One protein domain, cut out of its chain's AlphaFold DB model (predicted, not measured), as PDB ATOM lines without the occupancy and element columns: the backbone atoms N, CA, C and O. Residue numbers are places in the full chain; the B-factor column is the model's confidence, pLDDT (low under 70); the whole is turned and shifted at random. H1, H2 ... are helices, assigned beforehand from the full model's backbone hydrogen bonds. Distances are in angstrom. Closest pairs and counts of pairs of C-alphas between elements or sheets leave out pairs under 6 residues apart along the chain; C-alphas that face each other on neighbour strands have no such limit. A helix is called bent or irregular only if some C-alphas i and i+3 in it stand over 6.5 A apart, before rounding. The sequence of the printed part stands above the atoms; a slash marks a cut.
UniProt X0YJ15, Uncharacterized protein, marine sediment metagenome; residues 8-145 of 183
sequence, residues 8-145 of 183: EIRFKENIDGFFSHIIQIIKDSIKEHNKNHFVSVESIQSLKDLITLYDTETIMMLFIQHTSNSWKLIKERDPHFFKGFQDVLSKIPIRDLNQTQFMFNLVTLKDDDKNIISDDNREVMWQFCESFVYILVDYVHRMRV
ATOM      1  N   GLU A   8     -17.345 -12.839  22.854       95.06
ATOM      2  CA  GLU A   8     -16.605 -13.284  21.669       95.06
ATOM      3  C   GLU A   8     -16.751 -12.281  20.515       95.06
ATOM      4  O   GLU A   8     -15.772 -11.928  19.865       95.06
ATOM      5  N   ILE A   9     -17.963 -11.752  20.304       95.06
ATOM      6  CA  ILE A   9     -18.229 -10.737  19.273       95.06
ATOM      7  C   ILE A   9     -17.443  -9.463  19.590       95.06
ATOM      8  O   ILE A   9     -16.665  -8.996  18.762       95.06
ATOM      9  N   ARG A  10     -17.575  -8.955  20.824       96.12
ATOM     10  CA  ARG A  10     -16.858  -7.749  21.266       96.12
ATOM     11  C   ARG A  10     -15.345  -7.936  21.219       96.12
ATOM     12  O   ARG A  10     -14.629  -7.014  20.856       96.12
ATOM     13  N   PHE A  11     -14.849  -9.118  21.577       95.94
ATOM     14  CA  PHE A  11     -13.425  -9.429  21.536       95.94
ATOM     15  C   PHE A  11     -12.894  -9.395  20.104       95.94
ATOM     16  O   PHE A  11     -11.861  -8.777  19.852       95.94
ATOM     17  N   LYS A  12     -13.620 -10.012  19.164       94.44
ATOM     18  CA  LYS A  12     -13.269 -10.004  17.742       94.44
ATOM     19  C   LYS A  12     -13.254  -8.585  17.174       94.44
ATOM     20  O   LYS A  12     -12.288  -8.222  16.511       94.44
ATOM     21  N   GLU A  13     -14.270  -7.779  17.476       95.12
ATOM     22  CA  GLU A  13     -14.328  -6.363  17.087       95.12
ATOM     23  C   GLU A  13     -13.168  -5.555  17.693       95.12
ATOM     24  O   GLU A  13     -12.543  -4.755  16.999       95.12
ATOM     25  N   ASN A  14     -12.824  -5.800  18.961       96.38
ATOM     26  CA  ASN A  14     -11.723  -5.112  19.637       96.38
ATOM     27  C   ASN A  14     -10.351  -5.496  19.057       96.38
ATOM     28  O   ASN A  14      -9.504  -4.626  18.878       96.38
ATOM     29  N   ILE A  15     -10.134  -6.778  18.721       93.62
ATOM     30  CA  ILE A  15      -8.942  -7.235  17.986       93.62
ATOM     31  C   ILE A  15      -8.867  -6.565  16.614       93.62
ATOM     32  O   ILE A  15      -7.812  -6.049  16.246       93.62
ATOM     33  N   ASP A  16      -9.971  -6.564  15.863       93.56
ATOM     34  CA  ASP A  16     -10.016  -5.975  14.525       93.56
ATOM     35  C   ASP A  16      -9.668  -4.481  14.561       93.56
ATOM     36  O   ASP A  16      -8.797  -4.025  13.812       93.56
ATOM     37  N   GLY A  17     -10.286  -3.744  15.487       95.38
ATOM     38  CA  GLY A  17     -10.019  -2.327  15.714       95.38
ATOM     39  C   GLY A  17      -8.573  -2.069  16.131       95.38
ATOM     40  O   GLY A  17      -7.928  -1.188  15.564       95.38
ATOM     41  N   PHE A  18      -8.030  -2.881  17.041       93.81
ATOM     42  CA  PHE A  18      -6.655  -2.744  17.514       93.81
ATOM     43  C   PHE A  18      -5.635  -2.884  16.378       93.81
ATOM     44  O   PHE A  18      -4.786  -2.011  16.195       93.81
ATOM     45  N   PHE A  19      -5.744  -3.937  15.562       91.19
ATOM     46  CA  PHE A  19      -4.845  -4.116  14.419       91.19
ATOM     47  C   PHE A  19      -5.057  -3.063  13.331       91.19
ATOM     48  O   PHE A  19      -4.087  -2.618  12.722       91.19
ATOM     49  N   SER A  20      -6.296  -2.621  13.103       93.69
ATOM     50  CA  SER A  20      -6.580  -1.534  12.154       93.69
ATOM     51  C   SER A  20      -5.928  -0.221  12.587       93.69
ATOM     52  O   SER A  20      -5.344   0.474  11.757       93.69
ATOM     53  N   HIS A  21      -5.969   0.086  13.886       93.19
ATOM     54  CA  HIS A  21      -5.311   1.258  14.462       93.19
ATOM     55  C   HIS A  21      -3.789   1.178  14.319       93.19
ATOM     56  O   HIS A  21      -3.155   2.126  13.869       93.19
ATOM     57  N   ILE A  22      -3.200   0.014  14.597       89.25
ATOM     58  CA  ILE A  22      -1.769  -0.234  14.379       89.25
ATOM     59  C   ILE A  22      -1.379  -0.025  12.911       89.25
ATOM     60  O   ILE A  22      -0.388   0.643  12.627       89.25
ATOM     61  N   ILE A  23      -2.153  -0.573  11.971       89.31
ATOM     62  CA  ILE A  23      -1.917  -0.384  10.534       89.31
ATOM     63  C   ILE A  23      -1.946   1.103  10.176       89.31
ATOM     64  O   ILE A  23      -1.116   1.558   9.388       89.31
ATOM     65  N   GLN A  24      -2.884   1.859  10.750       91.25
ATOM     66  CA  GLN A  24      -2.983   3.297  10.531       91.25
ATOM     67  C   GLN A  24      -1.752   4.037  11.075       91.25
ATOM     68  O   GLN A  24      -1.144   4.801  10.330       91.25
ATOM     69  N   ILE A  25      -1.308   3.720  12.298       88.25
ATOM     70  CA  ILE A  25      -0.072   4.263  12.888       88.25
ATOM     71  C   ILE A  25       1.132   4.025  11.966       88.25
ATOM     72  O   ILE A  25       1.907   4.947  11.716       88.25
ATOM     73  N   ILE A  26       1.295   2.807  11.437       85.00
ATOM     74  CA  ILE A  26       2.408   2.483  10.528       85.00
ATOM     75  C   ILE A  26       2.318   3.324   9.249       85.00
ATOM     76  O   ILE A  26       3.320   3.888   8.813       85.00
ATOM     77  N   LYS A  27       1.127   3.430   8.645       87.62
ATOM     78  CA  LYS A  27       0.916   4.226   7.424       87.62
ATOM     79  C   LYS A  27       1.260   5.697   7.634       87.62
ATOM     80  O   LYS A  27       1.872   6.295   6.750       87.62
ATOM     81  N   ASP A  28       0.867   6.266   8.766       86.44
ATOM     82  CA  ASP A  28       1.135   7.669   9.075       86.44
ATOM     83  C   ASP A  28       2.623   7.887   9.376       86.44
ATOM     84  O   ASP A  28       3.232   8.792   8.810       86.44
ATOM     85  N   SER A  29       3.258   6.964  10.107       80.62
ATOM     86  CA  SER A  29       4.706   6.990  10.346       80.62
ATOM     87  C   SER A  29       5.527   6.938   9.047       80.62
ATOM     88  O   SER A  29       6.466   7.717   8.881       80.62
ATOM     89  N   ILE A  30       5.148   6.082   8.086       82.38
ATOM     90  CA  ILE A  30       5.808   6.008   6.770       82.38
ATOM     91  C   ILE A  30       5.686   7.342   6.022       82.38
ATOM     92  O   ILE A  30       6.666   7.799   5.431       82.38
ATOM     93  N   LYS A  31       4.507   7.979   6.050       83.75
ATOM     94  CA  LYS A  31       4.276   9.269   5.379       83.75
ATOM     95  C   LYS A  31       5.076  10.408   6.008       83.75
ATOM     96  O   LYS A  31       5.607  11.235   5.275       83.75
ATOM     97  N   GLU A  32       5.130  10.465   7.334       79.94
ATOM     98  CA  GLU A  32       5.727  11.585   8.070       79.94
ATOM     99  C   GLU A  32       7.251  11.485   8.165       79.94
ATOM    100  O   GLU A  32       7.947  12.489   8.017       79.94
ATOM    101  N   HIS A  33       7.783  10.277   8.365       73.75
ATOM    102  CA  HIS A  33       9.209  10.075   8.630       73.75
ATOM    103  C   HIS A  33       9.981   9.502   7.437       73.75
ATOM    104  O   HIS A  33      11.207   9.426   7.498       73.75
ATOM    105  N   ASN A  34       9.301   9.087   6.356       68.62
ATOM    106  CA  ASN A  34       9.893   8.400   5.196       68.62
ATOM    107  C   ASN A  34      10.785   7.203   5.590       68.62
ATOM    108  O   ASN A  34      11.750   6.852   4.907       68.62
ATOM    109  N   LYS A  35      10.486   6.592   6.740       63.88
ATOM    110  CA  LYS A  35      11.230   5.473   7.305       63.88
ATOM    111  C   LYS A  35      10.340   4.239   7.262       63.88
ATOM    112  O   LYS A  35       9.277   4.198   7.876       63.88
ATOM    113  N   ASN A  36      10.807   3.206   6.563       59.47
ATOM    114  CA  ASN A  36      10.267   1.854   6.692       59.47
ATOM    115  C   ASN A  36      10.732   1.289   8.034       59.47
ATOM    116  O   ASN A  36      11.703   0.533   8.107       59.47
ATOM    117  N   HIS A  37      10.082   1.702   9.119       59.44
ATOM    118  CA  HIS A  37      10.367   1.169  10.440       59.44
ATOM    119  C   HIS A  37       9.839  -0.265  10.566       59.44
ATOM    120  O   HIS A  37       8.762  -0.527  11.082       59.44
ATOM    121  N   PHE A  38      10.678  -1.182  10.079       58.38
ATOM    122  CA  PHE A  38      10.825  -2.597  10.425       58.38
ATOM    123  C   PHE A  38       9.666  -3.557  10.142       58.38
ATOM    124  O   PHE A  38       9.939  -4.742   9.960       58.38
ATOM    125  N   VAL A  39       8.416  -3.104  10.042       70.25
ATOM    126  CA  VAL A  39       7.283  -3.974   9.710       70.25
ATOM    127  C   VAL A  39       6.414  -3.341   8.644       70.25
ATOM    128  O   VAL A  39       5.978  -2.198   8.755       70.25
ATOM    129  N   SER A  40       6.175  -4.109   7.587       77.69
ATOM    130  CA  SER A  40       5.351  -3.670   6.476       77.69
ATOM    131  C   SER A  40       3.868  -3.712   6.859       77.69
ATOM    132  O   SER A  40       3.434  -4.551   7.655       77.69
ATOM    133  N   VAL A  41       3.065  -2.825   6.273       84.19
ATOM    134  CA  VAL A  41       1.605  -2.815   6.467       84.19
ATOM    135  C   VAL A  41       1.000  -4.179   6.118       84.19
ATOM    136  O   VAL A  41       0.118  -4.669   6.820       84.19
ATOM    137  N   GLU A  42       1.516  -4.823   5.073       84.31
ATOM    138  CA  GLU A  42       1.090  -6.140   4.593       84.31
ATOM    139  C   GLU A  42       1.331  -7.234   5.635       84.31
ATOM    140  O   GLU A  42       0.529  -8.159   5.759       84.31
ATOM    141  N   SER A  43       2.409  -7.116   6.415       80.50
ATOM    142  CA  SER A  43       2.734  -8.060   7.484       80.50
ATOM    143  C   SER A  43       1.693  -8.000   8.603       80.50
ATOM    144  O   SER A  43       1.168  -9.034   9.014       80.50
ATOM    145  N   ILE A  44       1.322  -6.793   9.046       84.62
ATOM    146  CA  ILE A  44       0.285  -6.626  10.075       84.62
ATOM    147  C   ILE A  44      -1.105  -6.968   9.542       84.62
ATOM    148  O   ILE A  44      -1.899  -7.565  10.265       84.62
ATOM    149  N   GLN A  45      -1.397  -6.658   8.277       87.38
ATOM    150  CA  GLN A  45      -2.652  -7.073   7.654       87.38
ATOM    151  C   GLN A  45      -2.760  -8.603   7.604       87.38
ATOM    152  O   GLN A  45      -3.774  -9.156   8.013       87.38
ATOM    153  N   SER A  46      -1.687  -9.292   7.207       84.00
ATOM    154  CA  SER A  46      -1.646 -10.758   7.197       84.00
ATOM    155  C   SER A  46      -1.845 -11.339   8.598       84.00
ATOM    156  O   SER A  46      -2.563 -12.321   8.766       84.00
ATOM    157  N   LEU A  47      -1.241 -10.721   9.619       82.69
ATOM    158  CA  LEU A  47      -1.433 -11.106  11.015       82.69
ATOM    159  C   LEU A  47      -2.892 -10.936  11.462       82.69
ATOM    160  O   LEU A  47      -3.462 -11.851  12.058       82.69
ATOM    161  N   LYS A  48      -3.499  -9.788  11.149       87.88
ATOM    162  CA  LYS A  48      -4.913  -9.505  11.414       87.88
ATOM    163  C   LYS A  48      -5.805 -10.564  10.760       87.88
ATOM    164  O   LYS A  48      -6.628 -11.177  11.440       87.88
ATOM    165  N   ASP A  49      -5.597 -10.826   9.473       86.56
ATOM    166  CA  ASP A  49      -6.371 -11.800   8.704       86.56
ATOM    167  C   ASP A  49      -6.224 -13.206   9.301       86.56
ATOM    168  O   ASP A  49      -7.223 -13.882   9.541       86.56
ATOM    169  N   LEU A  50      -5.004 -13.616   9.665       83.06
ATOM    170  CA  LEU A  50      -4.767 -14.896  10.334       83.06
ATOM    171  C   LEU A  50      -5.512 -14.991  11.666       83.06
ATOM    172  O   LEU A  50      -6.235 -15.957  11.879       83.06
ATOM    173  N   ILE A  51      -5.397 -13.993  12.546       83.25
ATOM    174  CA  ILE A  51      -6.082 -14.003  13.848       83.25
ATOM    175  C   ILE A  51      -7.601 -14.091  13.672       83.25
ATOM    176  O   ILE A  51      -8.266 -14.795  14.427       83.25
ATOM    177  N   THR A  52      -8.162 -13.418  12.665       79.19
ATOM    178  CA  THR A  52      -9.613 -13.452  12.412       79.19
ATOM    179  C   THR A  52     -10.127 -14.783  11.855       79.19
ATOM    180  O   THR A  52     -11.327 -15.050  11.982       79.19
ATOM    181  N   LEU A  53      -9.247 -15.614  11.281       84.38
ATOM    182  CA  LEU A  53      -9.549 -16.989  10.859       84.38
ATOM    183  C   LEU A  53      -9.517 -17.988  12.024       84.38
ATOM    184  O   LEU A  53     -10.084 -19.075  11.908       84.38
ATOM    185  N   TYR A  54      -8.859 -17.642  13.132       84.75
ATOM    186  CA  TYR A  54      -8.821 -18.489  14.318       84.75
ATOM    187  C   TYR A  54     -10.148 -18.477  15.072       84.75
ATOM    188  O   TYR A  54     -10.885 -17.487  15.103       84.75
ATOM    189  N   ASP A  55     -10.422 -19.598  15.737       89.69
ATOM    190  CA  ASP A  55     -11.520 -19.690  16.685       89.69
ATOM    191  C   ASP A  55     -11.357 -18.631  17.789       89.69
ATOM    192  O   ASP A  55     -10.323 -18.541  18.459       89.69
ATOM    193  N   THR A  56     -12.382 -17.794  17.952       92.56
ATOM    194  CA  THR A  56     -12.313 -16.619  18.829       92.56
ATOM    195  C   THR A  56     -12.156 -17.022  20.291       92.56
ATOM    196  O   THR A  56     -11.380 -16.394  21.010       92.56
ATOM    197  N   GLU A  57     -12.819 -18.099  20.722       93.38
ATOM    198  CA  GLU A  57     -12.676 -18.614  22.086       93.38
ATOM    199  C   GLU A  57     -11.238 -19.074  22.351       93.38
ATOM    200  O   GLU A  57     -10.655 -18.728  23.380       93.38
ATOM    201  N   THR A  58     -10.621 -19.770  21.395       91.88
ATOM    202  CA  THR A  58      -9.217 -20.189  21.473       91.88
ATOM    203  C   THR A  58      -8.279 -18.993  21.660       91.88
ATOM    204  O   THR A  58      -7.422 -19.021  22.546       91.88
ATOM    205  N   ILE A  59      -8.454 -17.912  20.890       92.44
ATOM    206  CA  ILE A  59      -7.628 -16.702  21.045       92.44
ATOM    207  C   ILE A  59      -7.875 -16.032  22.402       92.44
ATOM    208  O   ILE A  59      -6.915 -15.678  23.087       92.44
ATOM    209  N   MET A  60      -9.131 -15.905  22.840       95.12
ATOM    210  CA  MET A  60      -9.461 -15.358  24.163       95.12
ATOM    211  C   MET A  60      -8.799 -16.157  25.292       95.12
ATOM    212  O   MET A  60      -8.246 -15.575  26.229       95.12
ATOM    213  N   MET A  61      -8.805 -17.486  25.187       94.06
ATOM    214  CA  MET A  61      -8.167 -18.379  26.151       94.06
ATOM    215  C   MET A  61      -6.651 -18.189  26.191       94.06
ATOM    216  O   MET A  61      -6.093 -18.078  27.285       94.06
ATOM    217  N   LEU A  62      -5.997 -18.078  25.030       92.75
ATOM    218  CA  LEU A  62      -4.569 -17.760  24.953       92.75
ATOM    219  C   LEU A  62      -4.270 -16.401  25.598       92.75
ATOM    220  O   LEU A  62      -3.343 -16.296  26.401       92.75
ATOM    221  N   PHE A  63      -5.087 -15.378  25.330       94.56
ATOM    222  CA  PHE A  63      -4.951 -14.072  25.978       94.56
ATOM    223  C   PHE A  63      -5.034 -14.174  27.498       94.56
ATOM    224  O   PHE A  63      -4.156 -13.662  28.193       94.56
ATOM    225  N   ILE A  64      -6.049 -14.852  28.037       95.44
ATOM    226  CA  ILE A  64      -6.193 -15.001  29.490       95.44
ATOM    227  C   ILE A  64      -4.993 -15.754  30.073       95.44
ATOM    228  O   ILE A  64      -4.437 -15.329  31.088       95.44
ATOM    229  N   GLN A  65      -4.566 -16.843  29.433       93.62
ATOM    230  CA  GLN A  65      -3.434 -17.662  29.876       93.62
ATOM    231  C   GLN A  65      -2.120 -16.879  29.921       93.62
ATOM    232  O   GLN A  65      -1.376 -17.007  30.891       93.62
ATOM    233  N   HIS A  66      -1.850 -16.057  28.908       91.81
ATOM    234  CA  HIS A  66      -0.547 -15.416  28.740       91.81
ATOM    235  C   HIS A  66      -0.474 -13.977  29.265       91.81
ATOM    236  O   HIS A  66       0.622 -13.487  29.522       91.81
ATOM    237  N   THR A  67      -1.608 -13.296  29.464       93.62
ATOM    238  CA  THR A  67      -1.601 -11.861  29.812       93.62
ATOM    239  C   THR A  67      -2.214 -11.524  31.168       93.62
ATOM    240  O   THR A  67      -1.901 -10.460  31.700       93.62
ATOM    241  N   SER A  68      -3.029 -12.403  31.770       94.25
ATOM    242  CA  SER A  68      -3.807 -12.068  32.983       94.25
ATOM    243  C   SER A  68      -2.960 -11.585  34.163       94.25
ATOM    244  O   SER A  68      -3.318 -10.602  34.814       94.25
ATOM    245  N   ASN A  69      -1.793 -12.190  34.390       91.94
ATOM    246  CA  ASN A  69      -0.864 -11.785  35.455       91.94
ATOM    247  C   ASN A  69      -0.248 -10.388  35.239       91.94
ATOM    248  O   ASN A  69       0.237  -9.767  36.184       91.94
ATOM    249  N   SER A  70      -0.285  -9.887  34.005       92.62
ATOM    250  CA  SER A  70       0.314  -8.617  33.591       92.62
ATOM    251  C   SER A  70      -0.721  -7.517  33.366       92.62
ATOM    252  O   SER A  70      -0.348  -6.411  32.998       92.62
ATOM    253  N   TRP A  71      -2.016  -7.756  33.602       94.38
ATOM    254  CA  TRP A  71      -3.045  -6.741  33.336       94.38
ATOM    255  C   TRP A  71      -2.874  -5.464  34.164       94.38
ATOM    256  O   TRP A  71      -3.226  -4.391  33.692       94.38
ATOM    257  N   LYS A  72      -2.271  -5.526  35.358       93.12
ATOM    258  CA  LYS A  72      -1.937  -4.309  36.122       93.12
ATOM    259  C   LYS A  72      -1.037  -3.335  35.341       93.12
ATOM    260  O   LYS A  72      -1.217  -2.130  35.464       93.12
ATOM    261  N   LEU A  73      -0.164  -3.858  34.474       93.88
ATOM    262  CA  LEU A  73       0.753  -3.065  33.653       93.88
ATOM    263  C   LEU A  73      -0.001  -2.191  32.640       93.88
ATOM    264  O   LEU A  73       0.470  -1.119  32.288       93.88
ATOM    265  N   ILE A  74      -1.208  -2.595  32.225       94.44
ATOM    266  CA  ILE A  74      -2.061  -1.785  31.342       94.44
ATOM    267  C   ILE A  74      -2.479  -0.488  32.048       94.44
ATOM    268  O   ILE A  74      -2.426   0.588  31.452       94.44
ATOM    269  N   LYS A  75      -2.857  -0.569  33.332       91.06
ATOM    270  CA  LYS A  75      -3.227   0.609  34.136       91.06
ATOM    271  C   LYS A  75      -2.044   1.531  34.392       91.06
ATOM    272  O   LYS A  75      -2.208   2.742  34.420       91.06
ATOM    273  N   GLU A  76      -0.869   0.942  34.565       94.38
ATOM    274  CA  GLU A  76       0.395   1.657  34.753       94.38
ATOM    275  C   GLU A  76       0.962   2.197  33.430       94.38
ATOM    276  O   GLU A  76       1.979   2.884  33.445       94.38
ATOM    277  N   ARG A  77       0.300   1.908  32.294       92.94
ATOM    278  CA  ARG A  77       0.753   2.255  30.938       92.94
ATOM    279  C   ARG A  77       2.176   1.738  30.665       92.94
ATOM    280  O   ARG A  77       2.939   2.361  29.931       92.94
ATOM    281  N   ASP A  78       2.531   0.593  31.256       92.31
ATOM    282  CA  ASP A  78       3.856  -0.019  31.159       92.31
ATOM    283  C   ASP A  78       3.959  -0.907  29.898       92.31
ATOM    284  O   ASP A  78       3.290  -1.950  29.815       92.31
ATOM    285  N   PRO A  79       4.828  -0.553  28.924       88.94
ATOM    286  CA  PRO A  79       5.035  -1.307  27.686       88.94
ATOM    287  C   PRO A  79       5.378  -2.789  27.872       88.94
ATOM    288  O   PRO A  79       5.144  -3.585  26.961       88.94
ATOM    289  N   HIS A  80       5.891  -3.203  29.037       90.38
ATOM    290  CA  HIS A  80       6.170  -4.614  29.321       90.38
ATOM    291  C   HIS A  80       4.923  -5.504  29.231       90.38
ATOM    292  O   HIS A  80       5.059  -6.709  29.006       90.38
ATOM    293  N   PHE A  81       3.713  -4.932  29.315       91.19
ATOM    294  CA  PHE A  81       2.473  -5.640  28.995       91.19
ATOM    295  C   PHE A  81       2.523  -6.332  27.620       91.19
ATOM    296  O   PHE A  81       2.120  -7.493  27.494       91.19
ATOM    297  N   PHE A  82       3.067  -5.663  26.595       88.06
ATOM    298  CA  PHE A  82       3.070  -6.173  25.220       88.06
ATOM    299  C   PHE A  82       3.929  -7.423  25.031       88.06
ATOM    300  O   PHE A  82       3.730  -8.139  24.053       88.06
ATOM    301  N   LYS A  83       4.805  -7.762  25.984       84.88
ATOM    302  CA  LYS A  83       5.501  -9.055  25.989       84.88
ATOM    303  C   LYS A  83       4.523 -10.228  26.138       84.88
ATOM    304  O   LYS A  83       4.650 -11.223  25.438       84.88
ATOM    305  N   GLY A  84       3.500 -10.095  26.985       85.44
ATOM    306  CA  GLY A  84       2.453 -11.116  27.095       85.44
ATOM    307  C   GLY A  84       1.610 -11.212  25.820       85.44
ATOM    308  O   GLY A  84       1.234 -12.302  25.401       85.44
ATOM    309  N   PHE A  85       1.349 -10.076  25.165       86.12
ATOM    310  CA  PHE A  85       0.668 -10.044  23.866       86.12
ATOM    311  C   PHE A  85       1.503 -10.754  22.790       86.12
ATOM    312  O   PHE A  85       0.984 -11.559  22.022       86.12
ATOM    313  N   GLN A  86       2.814 -10.508  22.776       84.88
ATOM    314  CA  GLN A  86       3.766 -11.205  21.920       84.88
ATOM    315  C   GLN A  86       3.716 -12.724  22.138       84.88
ATOM    316  O   GLN A  86       3.672 -13.478  21.163       84.88
ATOM    317  N   ASP A  87       3.665 -13.171  23.396       86.12
ATOM    318  CA  ASP A  87       3.545 -14.591  23.724       86.12
ATOM    319  C   ASP A  87       2.259 -15.193  23.142       86.12
ATOM    320  O   ASP A  87       2.325 -16.277  22.563       86.12
ATOM    321  N   VAL A  88       1.122 -14.485  23.200       88.19
ATOM    322  CA  VAL A  88      -0.129 -14.925  22.550       88.19
ATOM    323  C   VAL A  88       0.070 -15.109  21.050       88.19
ATOM    324  O   VAL A  88      -0.250 -16.170  20.515       88.19
ATOM    325  N   LEU A  89       0.626 -14.100  20.375       83.25
ATOM    326  CA  LEU A  89       0.844 -14.146  18.929       83.25
ATOM    327  C   LEU A  89       1.789 -15.283  18.533       83.25
ATOM    328  O   LEU A  89       1.552 -15.944  17.531       83.25
ATOM    329  N   SER A  90       2.800 -15.584  19.353       82.25
ATOM    330  CA  SER A  90       3.729 -16.698  19.108       82.25
ATOM    331  C   SER A  90       3.071 -18.086  19.139       82.25
ATOM    332  O   SER A  90       3.639 -19.049  18.623       82.25
ATOM    333  N   LYS A  91       1.889 -18.216  19.761       84.56
ATOM    334  CA  LYS A  91       1.113 -19.469  19.789       84.56
ATOM    335  C   LYS A  91       0.236 -19.654  18.561       84.56
ATOM    336  O   LYS A  91      -0.264 -20.754  18.334       84.56
ATOM    337  N   ILE A  92       0.071 -18.604  17.768       79.75
ATOM    338  CA  ILE A  92      -0.583 -18.676  16.473       79.75
ATOM    339  C   ILE A  92       0.507 -19.092  15.474       79.75
ATOM    340  O   ILE A  92       1.575 -18.482  15.470       79.75
ATOM    341  N   PRO A  93       0.305 -20.140  14.653       71.25
ATOM    342  CA  PRO A  93       1.279 -20.633  13.681       71.25
ATOM    343  C   PRO A  93       1.419 -19.657  12.505       71.25
ATOM    344  O   PRO A  93       1.048 -19.937  11.365       71.25
ATOM    345  N   ILE A  94       1.964 -18.486  12.799       65.19
ATOM    346  CA  ILE A  94       2.354 -17.474  11.835       65.19
ATOM    347  C   ILE A  94       3.739 -17.879  11.343       65.19
ATOM    348  O   ILE A  94       4.655 -18.114  12.131       65.19
ATOM    349  N   ARG A  95       3.894 -17.999  10.023       56.44
ATOM    350  CA  ARG A  95       5.153 -18.436   9.398       56.44
ATOM    351  C   ARG A  95       6.318 -17.456   9.591       56.44
ATOM    352  O   ARG A  95       7.443 -17.834   9.286       56.44
ATOM    353  N   ASP A  96       6.073 -16.248  10.097       60.66
ATOM    354  CA  ASP A  96       7.080 -15.193  10.205       60.66
ATOM    355  C   ASP A  96       7.177 -14.623  11.635       60.66
ATOM    356  O   ASP A  96       6.418 -13.747  12.057       60.66
ATOM    357  N   LEU A  97       8.113 -15.170  12.417       52.47
ATOM    358  CA  LEU A  97       8.307 -14.881  13.848       52.47
ATOM    359  C   LEU A  97       8.805 -13.451  14.132       52.47
ATOM    360  O   LEU A  97       8.624 -12.959  15.252       52.47
ATOM    361  N   ASN A  98       9.362 -12.761  13.130       59.72
ATOM    362  CA  ASN A  98       9.846 -11.380  13.266       59.72
ATOM    363  C   ASN A  98       8.712 -10.367  13.509       59.72
ATOM    364  O   ASN A  98       8.960  -9.271  14.007       59.72
ATOM    365  N   GLN A  99       7.457 -10.747  13.251       58.19
ATOM    366  CA  GLN A  99       6.277  -9.909  13.493       58.19
ATOM    367  C   GLN A  99       5.883  -9.831  14.977       58.19
ATOM    368  O   GLN A  99       5.111  -8.964  15.369       58.19
ATOM    369  N   THR A 100       6.402 -10.718  15.829       56.25
ATOM    370  CA  THR A 100       5.969 -10.802  17.234       56.25
ATOM    371  C   THR A 100       6.679  -9.768  18.126       56.25
ATOM    372  O   THR A 100       6.049  -9.187  19.007       56.25
ATOM    373  N   GLN A 101       7.949  -9.441  17.848       64.31
ATOM    374  CA  GLN A 101       8.695  -8.376  18.553       64.31
ATOM    375  C   GLN A 101       8.179  -6.967  18.228       64.31
ATOM    376  O   GLN A 101       8.437  -6.012  18.961       64.31
ATOM    377  N   PHE A 102       7.417  -6.838  17.145       70.44
ATOM    378  CA  PHE A 102       6.892  -5.571  16.668       70.44
ATOM    379  C   PHE A 102       6.020  -4.851  17.690       70.44
ATOM    380  O   PHE A 102       6.168  -3.650  17.839       70.44
ATOM    381  N   MET A 103       5.143  -5.552  18.412       70.00
ATOM    382  CA  MET A 103       4.192  -4.904  19.324       70.00
ATOM    383  C   MET A 103       4.890  -4.114  20.431       70.00
ATOM    384  O   MET A 103       4.509  -2.983  20.725       70.00
ATOM    385  N   PHE A 104       5.931  -4.704  21.019       71.12
ATOM    386  CA  PHE A 104       6.744  -4.050  22.037       71.12
ATOM    387  C   PHE A 104       7.585  -2.917  21.436       71.12
ATOM    388  O   PHE A 104       7.660  -1.827  22.006       71.12
ATOM    389  N   ASN A 105       8.167  -3.152  20.257       74.44
ATOM    390  CA  ASN A 105       8.964  -2.147  19.563       74.44
ATOM    391  C   ASN A 105       8.109  -0.939  19.172       74.44
ATOM    392  O   ASN A 105       8.525   0.180  19.419       74.44
ATOM    393  N   LEU A 106       6.898  -1.148  18.654       73.88
ATOM    394  CA  LEU A 106       5.978  -0.106  18.210       73.88
ATOM    395  C   LEU A 106       5.766   0.936  19.318       73.88
ATOM    396  O   LEU A 106       5.988   2.120  19.100       73.88
ATOM    397  N   VAL A 107       5.432   0.500  20.533       70.44
ATOM    398  CA  VAL A 107       5.136   1.422  21.644       70.44
ATOM    399  C   VAL A 107       6.367   2.061  22.295       70.44
ATOM    400  O   VAL A 107       6.224   3.063  22.999       70.44
ATOM    401  N   THR A 108       7.562   1.505  22.078       74.44
ATOM    402  CA  THR A 108       8.823   1.994  22.665       74.44
ATOM    403  C   THR A 108       9.725   2.719  21.663       74.44
ATOM    404  O   THR A 108      10.745   3.281  22.067       74.44
ATOM    405  N   LEU A 109       9.364   2.731  20.375       75.00
ATOM    406  CA  LEU A 109      10.215   3.245  19.309       75.00
ATOM    407  C   LEU A 109      10.390   4.764  19.399       75.00
ATOM    408  O   LEU A 109       9.424   5.526  19.519       75.00
ATOM    409  N   LYS A 110      11.646   5.192  19.266       74.44
ATOM    410  CA  LYS A 110      12.045   6.597  19.223       74.44
ATOM    411  C   LYS A 110      12.839   6.904  17.957       74.44
ATOM    412  O   LYS A 110      13.623   6.070  17.511       74.44
ATOM    413  N   ASP A 111      12.645   8.105  17.432       70.56
ATOM    414  CA  ASP A 111      13.445   8.740  16.390       70.56
ATOM    415  C   ASP A 111      14.023  10.044  16.952       70.56
ATOM    416  O   ASP A 111      13.261  10.908  17.386       70.56
ATOM    417  N   ASP A 112      15.351  10.163  17.013       73.00
ATOM    418  CA  ASP A 112      16.064  11.307  17.609       73.00
ATOM    419  C   ASP A 112      15.480  11.750  18.971       73.00
ATOM    420  O   ASP A 112      15.089  12.901  19.174       73.00
ATOM    421  N   ASP A 113      15.358  10.789  19.898       68.44
ATOM    422  CA  ASP A 113      14.772  10.921  21.245       68.44
ATOM    423  C   ASP A 113      13.279  11.288  21.314       68.44
ATOM    424  O   ASP A 113      12.692  11.301  22.405       68.44
ATOM    425  N   LYS A 114      12.618  11.497  20.171       74.19
ATOM    426  CA  LYS A 114      11.170  11.690  20.082       74.19
ATOM    427  C   LYS A 114      10.478  10.370  19.830       74.19
ATOM    428  O   LYS A 114      10.942   9.533  19.070       74.19
ATOM    429  N   ASN A 115       9.329  10.182  20.453       74.06
ATOM    430  CA  ASN A 115       8.521   9.009  20.172       74.06
ATOM    431  C   ASN A 115       7.963   9.097  18.749       74.06
ATOM    432  O   ASN A 115       7.399  10.124  18.380       74.06
ATOM    433  N   ILE A 116       8.096   8.014  17.985       78.25
ATOM    434  CA  ILE A 116       7.577   7.949  16.608       78.25
ATOM    435  C   ILE A 116       6.045   7.942  16.603       78.25
ATOM    436  O   ILE A 116       5.403   8.398  15.666       78.25
ATOM    437  N   ILE A 117       5.452   7.440  17.685       81.31
ATOM    438  CA  ILE A 117       4.010   7.415  17.881       81.31
ATOM    439  C   ILE A 117       3.614   8.562  18.805       81.31
ATOM    440  O   ILE A 117       4.171   8.723  19.901       81.31
ATOM    441  N   SER A 118       2.614   9.326  18.367       85.81
ATOM    442  CA  SER A 118       1.980  10.366  19.173       85.81
ATOM    443  C   SER A 118       1.386   9.798  20.466       85.81
ATOM    444  O   SER A 118       1.008   8.626  20.551       85.81
ATOM    445  N   ASP A 119       1.293  10.637  21.496       88.00
ATOM    446  CA  ASP A 119       0.675  10.242  22.767       88.00
ATOM    447  C   ASP A 119      -0.787   9.824  22.592       88.00
ATOM    448  O   ASP A 119      -1.197   8.818  23.166       88.00
ATOM    449  N   ASP A 120      -1.529  10.500  21.712       91.56
ATOM    450  CA  ASP A 120      -2.916  10.152  21.392       91.56
ATOM    451  C   ASP A 120      -3.030   8.735  20.818       91.56
ATOM    452  O   ASP A 120      -3.853   7.933  21.261       91.56
ATOM    453  N   ASN A 121      -2.157   8.380  19.870       90.81
ATOM    454  CA  ASN A 121      -2.163   7.049  19.269       90.81
ATOM    455  C   ASN A 121      -1.816   5.960  20.288       90.81
ATOM    456  O   ASN A 121      -2.420   4.884  20.253       90.81
ATOM    457  N   ARG A 122      -0.885   6.241  21.209       89.38
ATOM    458  CA  ARG A 122      -0.580   5.338  22.326       89.38
ATOM    459  C   ARG A 122      -1.756   5.177  23.268       89.38
ATOM    460  O   ARG A 122      -2.044   4.056  23.673       89.38
ATOM    461  N   GLU A 123      -2.431   6.264  23.619       93.25
ATOM    462  CA  GLU A 123      -3.572   6.198  24.526       93.25
ATOM    463  C   GLU A 123      -4.707   5.362  23.925       93.25
ATOM    464  O   GLU A 123      -5.261   4.503  24.607       93.25
ATOM    465  N   VAL A 124      -4.969   5.490  22.621       95.38
ATOM    466  CA  VAL A 124      -5.926   4.618  21.921       95.38
ATOM    467  C   VAL A 124      -5.498   3.143  21.983       95.38
ATOM    468  O   VAL A 124      -6.328   2.271  22.250       95.38
ATOM    469  N   MET A 125      -4.206   2.828  21.814       92.94
ATOM    470  CA  MET A 125      -3.713   1.451  21.990       92.94
ATOM    471  C   MET A 125      -3.966   0.924  23.406       92.94
ATOM    472  O   MET A 125      -4.360  -0.233  23.575       92.94
ATOM    473  N   TRP A 126      -3.769   1.760  24.427       94.75
ATOM    474  CA  TRP A 126      -4.051   1.384  25.807       94.75
ATOM    475  C   TRP A 126      -5.541   1.167  26.057       94.75
ATOM    476  O   TRP A 126      -5.894   0.177  26.695       94.75
ATOM    477  N   GLN A 127      -6.420   1.989  25.484       96.62
ATOM    478  CA  GLN A 127      -7.873   1.801  25.567       96.62
ATOM    479  C   GLN A 127      -8.321   0.457  24.972       96.62
ATOM    480  O   GLN A 127      -9.140  -0.242  25.572       96.62
ATOM    481  N   PHE A 128      -7.731   0.029  23.849       96.94
ATOM    482  CA  PHE A 128      -7.953  -1.325  23.328       96.94
ATOM    483  C   PHE A 128      -7.507  -2.404  24.322       96.94
ATOM    484  O   PHE A 128      -8.220  -3.392  24.517       96.94
ATOM    485  N   CYS A 129      -6.357  -2.215  24.979       95.69
ATOM    486  CA  CYS A 129      -5.847  -3.144  25.988       95.69
ATOM    487  C   CYS A 129      -6.774  -3.245  27.204       95.69
ATOM    488  O   CYS A 129      -7.066  -4.347  27.668       95.69
ATOM    489  N   GLU A 130      -7.282  -2.116  27.692       96.56
ATOM    490  CA  GLU A 130      -8.274  -2.083  28.768       96.56
ATOM    491  C   GLU A 130      -9.561  -2.806  28.361       96.56
ATOM    492  O   GLU A 130     -10.059  -3.655  29.104       96.56
ATOM    493  N   SER A 131     -10.060  -2.534  27.153       96.75
ATOM    494  CA  SER A 131     -11.242  -3.191  26.591       96.75
ATOM    495  C   SER A 131     -11.089  -4.718  26.554       96.75
ATOM    496  O   SER A 131     -12.003  -5.431  26.979       96.75
ATOM    497  N   PHE A 132      -9.910  -5.243  26.177       96.50
ATOM    498  CA  PHE A 132      -9.641  -6.684  26.267       96.50
ATOM    499  C   PHE A 132      -9.844  -7.217  27.685       96.50
ATOM    500  O   PHE A 132     -10.485  -8.253  27.851       96.50
ATOM    501  N   VAL A 133      -9.362  -6.516  28.714       96.31
ATOM    502  CA  VAL A 133      -9.530  -6.965  30.102       96.31
ATOM    503  C   VAL A 133     -11.002  -7.040  30.491       96.31
ATOM    504  O   VAL A 133     -11.442  -8.079  30.987       96.31
ATOM    505  N   TYR A 134     -11.784  -5.991  30.225       95.31
ATOM    506  CA  TYR A 134     -13.218  -5.985  30.541       95.31
ATOM    507  C   TYR A 134     -13.961  -7.132  29.846       95.31
ATOM    508  O   TYR A 134     -14.754  -7.838  30.476       95.31
ATOM    509  N   ILE A 135     -13.675  -7.351  28.560       96.12
ATOM    510  CA  ILE A 135     -14.310  -8.407  27.764       96.12
ATOM    511  C   ILE A 135     -13.928  -9.796  28.288       96.12
ATOM    512  O   ILE A 135     -14.800 -10.652  28.454       96.12
ATOM    513  N   LEU A 136     -12.646 -10.028  28.580       96.19
ATOM    514  CA  LEU A 136     -12.153 -11.328  29.039       96.19
ATOM    515  C   LEU A 136     -12.625 -11.651  30.463       96.19
ATOM    516  O   LEU A 136     -12.958 -12.801  30.744       96.19
ATOM    517  N   VAL A 137     -12.726 -10.660  31.355       94.31
ATOM    518  CA  VAL A 137     -13.317 -10.853  32.689       94.31
ATOM    519  C   VAL A 137     -14.796 -11.243  32.583       94.31
ATOM    520  O   VAL A 137     -15.212 -12.194  33.250       94.31
ATOM    521  N   ASP A 138     -15.577 -10.572  31.725       93.00
ATOM    522  CA  ASP A 138     -16.982 -10.933  31.472       93.00
ATOM    523  C   ASP A 138     -17.106 -12.336  30.850       93.00
ATOM    524  O   ASP A 138     -17.940 -13.138  31.270       93.00
ATOM    525  N   TYR A 139     -16.225 -12.696  29.914       93.94
ATOM    526  CA  TYR A 139     -16.179 -14.049  29.358       93.94
ATOM    527  C   TYR A 139     -15.973 -15.111  30.446       93.94
ATOM    528  O   TYR A 139     -16.795 -16.020  30.590       93.94
ATOM    529  N   VAL A 140     -14.941 -14.969  31.289       92.69
ATOM    530  CA  VAL A 140     -14.691 -15.926  32.381       92.69
ATOM    531  C   VAL A 140     -15.856 -15.966  33.369       92.69
ATOM    532  O   VAL A 140     -16.218 -17.043  33.856       92.69
ATOM    533  N   HIS A 141     -16.458 -14.814  33.665       89.81
ATOM    534  CA  HIS A 141     -17.640 -14.728  34.513       89.81
ATOM    535  C   HIS A 141     -18.790 -15.584  33.969       89.81
ATOM    536  O   HIS A 141     -19.294 -16.441  34.701       89.81
ATOM    537  N   ARG A 142     -19.155 -15.409  32.694       88.50
ATOM    538  CA  ARG A 142     -20.251 -16.147  32.050       88.50
ATOM    539  C   ARG A 142     -19.971 -17.643  31.972       88.50
ATOM    540  O   ARG A 142     -20.841 -18.441  32.314       88.50
ATOM    541  N   MET A 143     -18.745 -18.026  31.614       89.31
ATOM    542  CA  MET A 143     -18.362 -19.435  31.465       89.31
ATOM    543  C   MET A 143     -18.344 -20.207  32.787       89.31
ATOM    544  O   MET A 143     -18.565 -21.418  32.813       89.31
ATOM    545  N   ARG A 144     -18.122 -19.526  33.917       88.31
ATOM    546  CA  ARG A 144     -18.163 -20.158  35.245       88.31
ATOM    547  C   ARG A 144     -19.570 -20.330  35.817       88.31
ATOM    548  O   ARG A 144     -19.691 -20.986  36.858       88.31
ATOM    549  N   VAL A 145     -20.586 -19.749  35.167       81.12
ATOM    550  CA  VAL A 145     -22.014 -19.817  35.526       81.12
ATOM    551  C   VAL A 145     -22.216 -19.641  37.042       81.12
ATOM    552  O   VAL A 145     -22.542 -20.606  37.747       81.12
TER     553      VAL A 145
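AT A GLANCE: This is residues 8 to 145 of the 183 residues of an uncharacterized protein of marine sediment metagenome (UniProt X0YJ15). Three helices lie lengthwise as a shallow trough, H1 in the middle with H2 along one side and H6 along the other; the kinked H3 crosses over the trough's open side, followed by H4 and H5. The printed part has 138 residues with six named helices, H1 to H6 in order, and no named strand: all helix. It is compact, with a radius of gyration of the C-alphas of 14.9 A, yet elongated, spanning 52 by 32 by 21 A.

HOW THE PARTS SIT: Start with H1, residues 8 to 33; H2, residues 41 to 53, touches it as a hairpin, closest at the C-alphas of Ile 23 and Val 41, 5.9 A. H3, residues 56 to 75, is irregular, with C-alphas 66 and 69 7.6 A apart and a kink of 82 degrees near residue 69. Its residues 56 to 60 alone touch H1, closest at the C-alphas of Glu 8 and Thr 56, 6.1 A. H4, residues 81 to 90, forms a hairpin with H3, closest at C-alphas 67 and 84, 4.9 A. H5, residues 102 to 108, forms another with H4, closest at C-alphas 82 and 104, 5.3 A. H6, residues 119 to 143, touches H1 at a shallow tilt of 14 degrees, opposite ways, closest at C-alphas 18 and 128, 6.1 A. H2 and H6 are apart. H1, H2 and H6 have every O i to N i+4 pair within hydrogen-bond range; H3 has 10 of 16, H4 5 of 6 and H5 2 of 3.

IN THESE COORDINATES: Find C-alpha 8 at (-16.605, -13.284, 21.669); from there H1 runs 37.2 A. H3 measures 24.8 A. H6 runs 36.3 A to C-alpha 143 at (-18.362, -19.435, 31.465).

THE WHOLE: The C-alphas of Asp 112 and Val 145 are farthest apart, 52.3 A. The printed part has no cut; the link from H4 to H5 is long. Look for pLDDT under 70 at residues 34 to 38, 94 to 101 and 113.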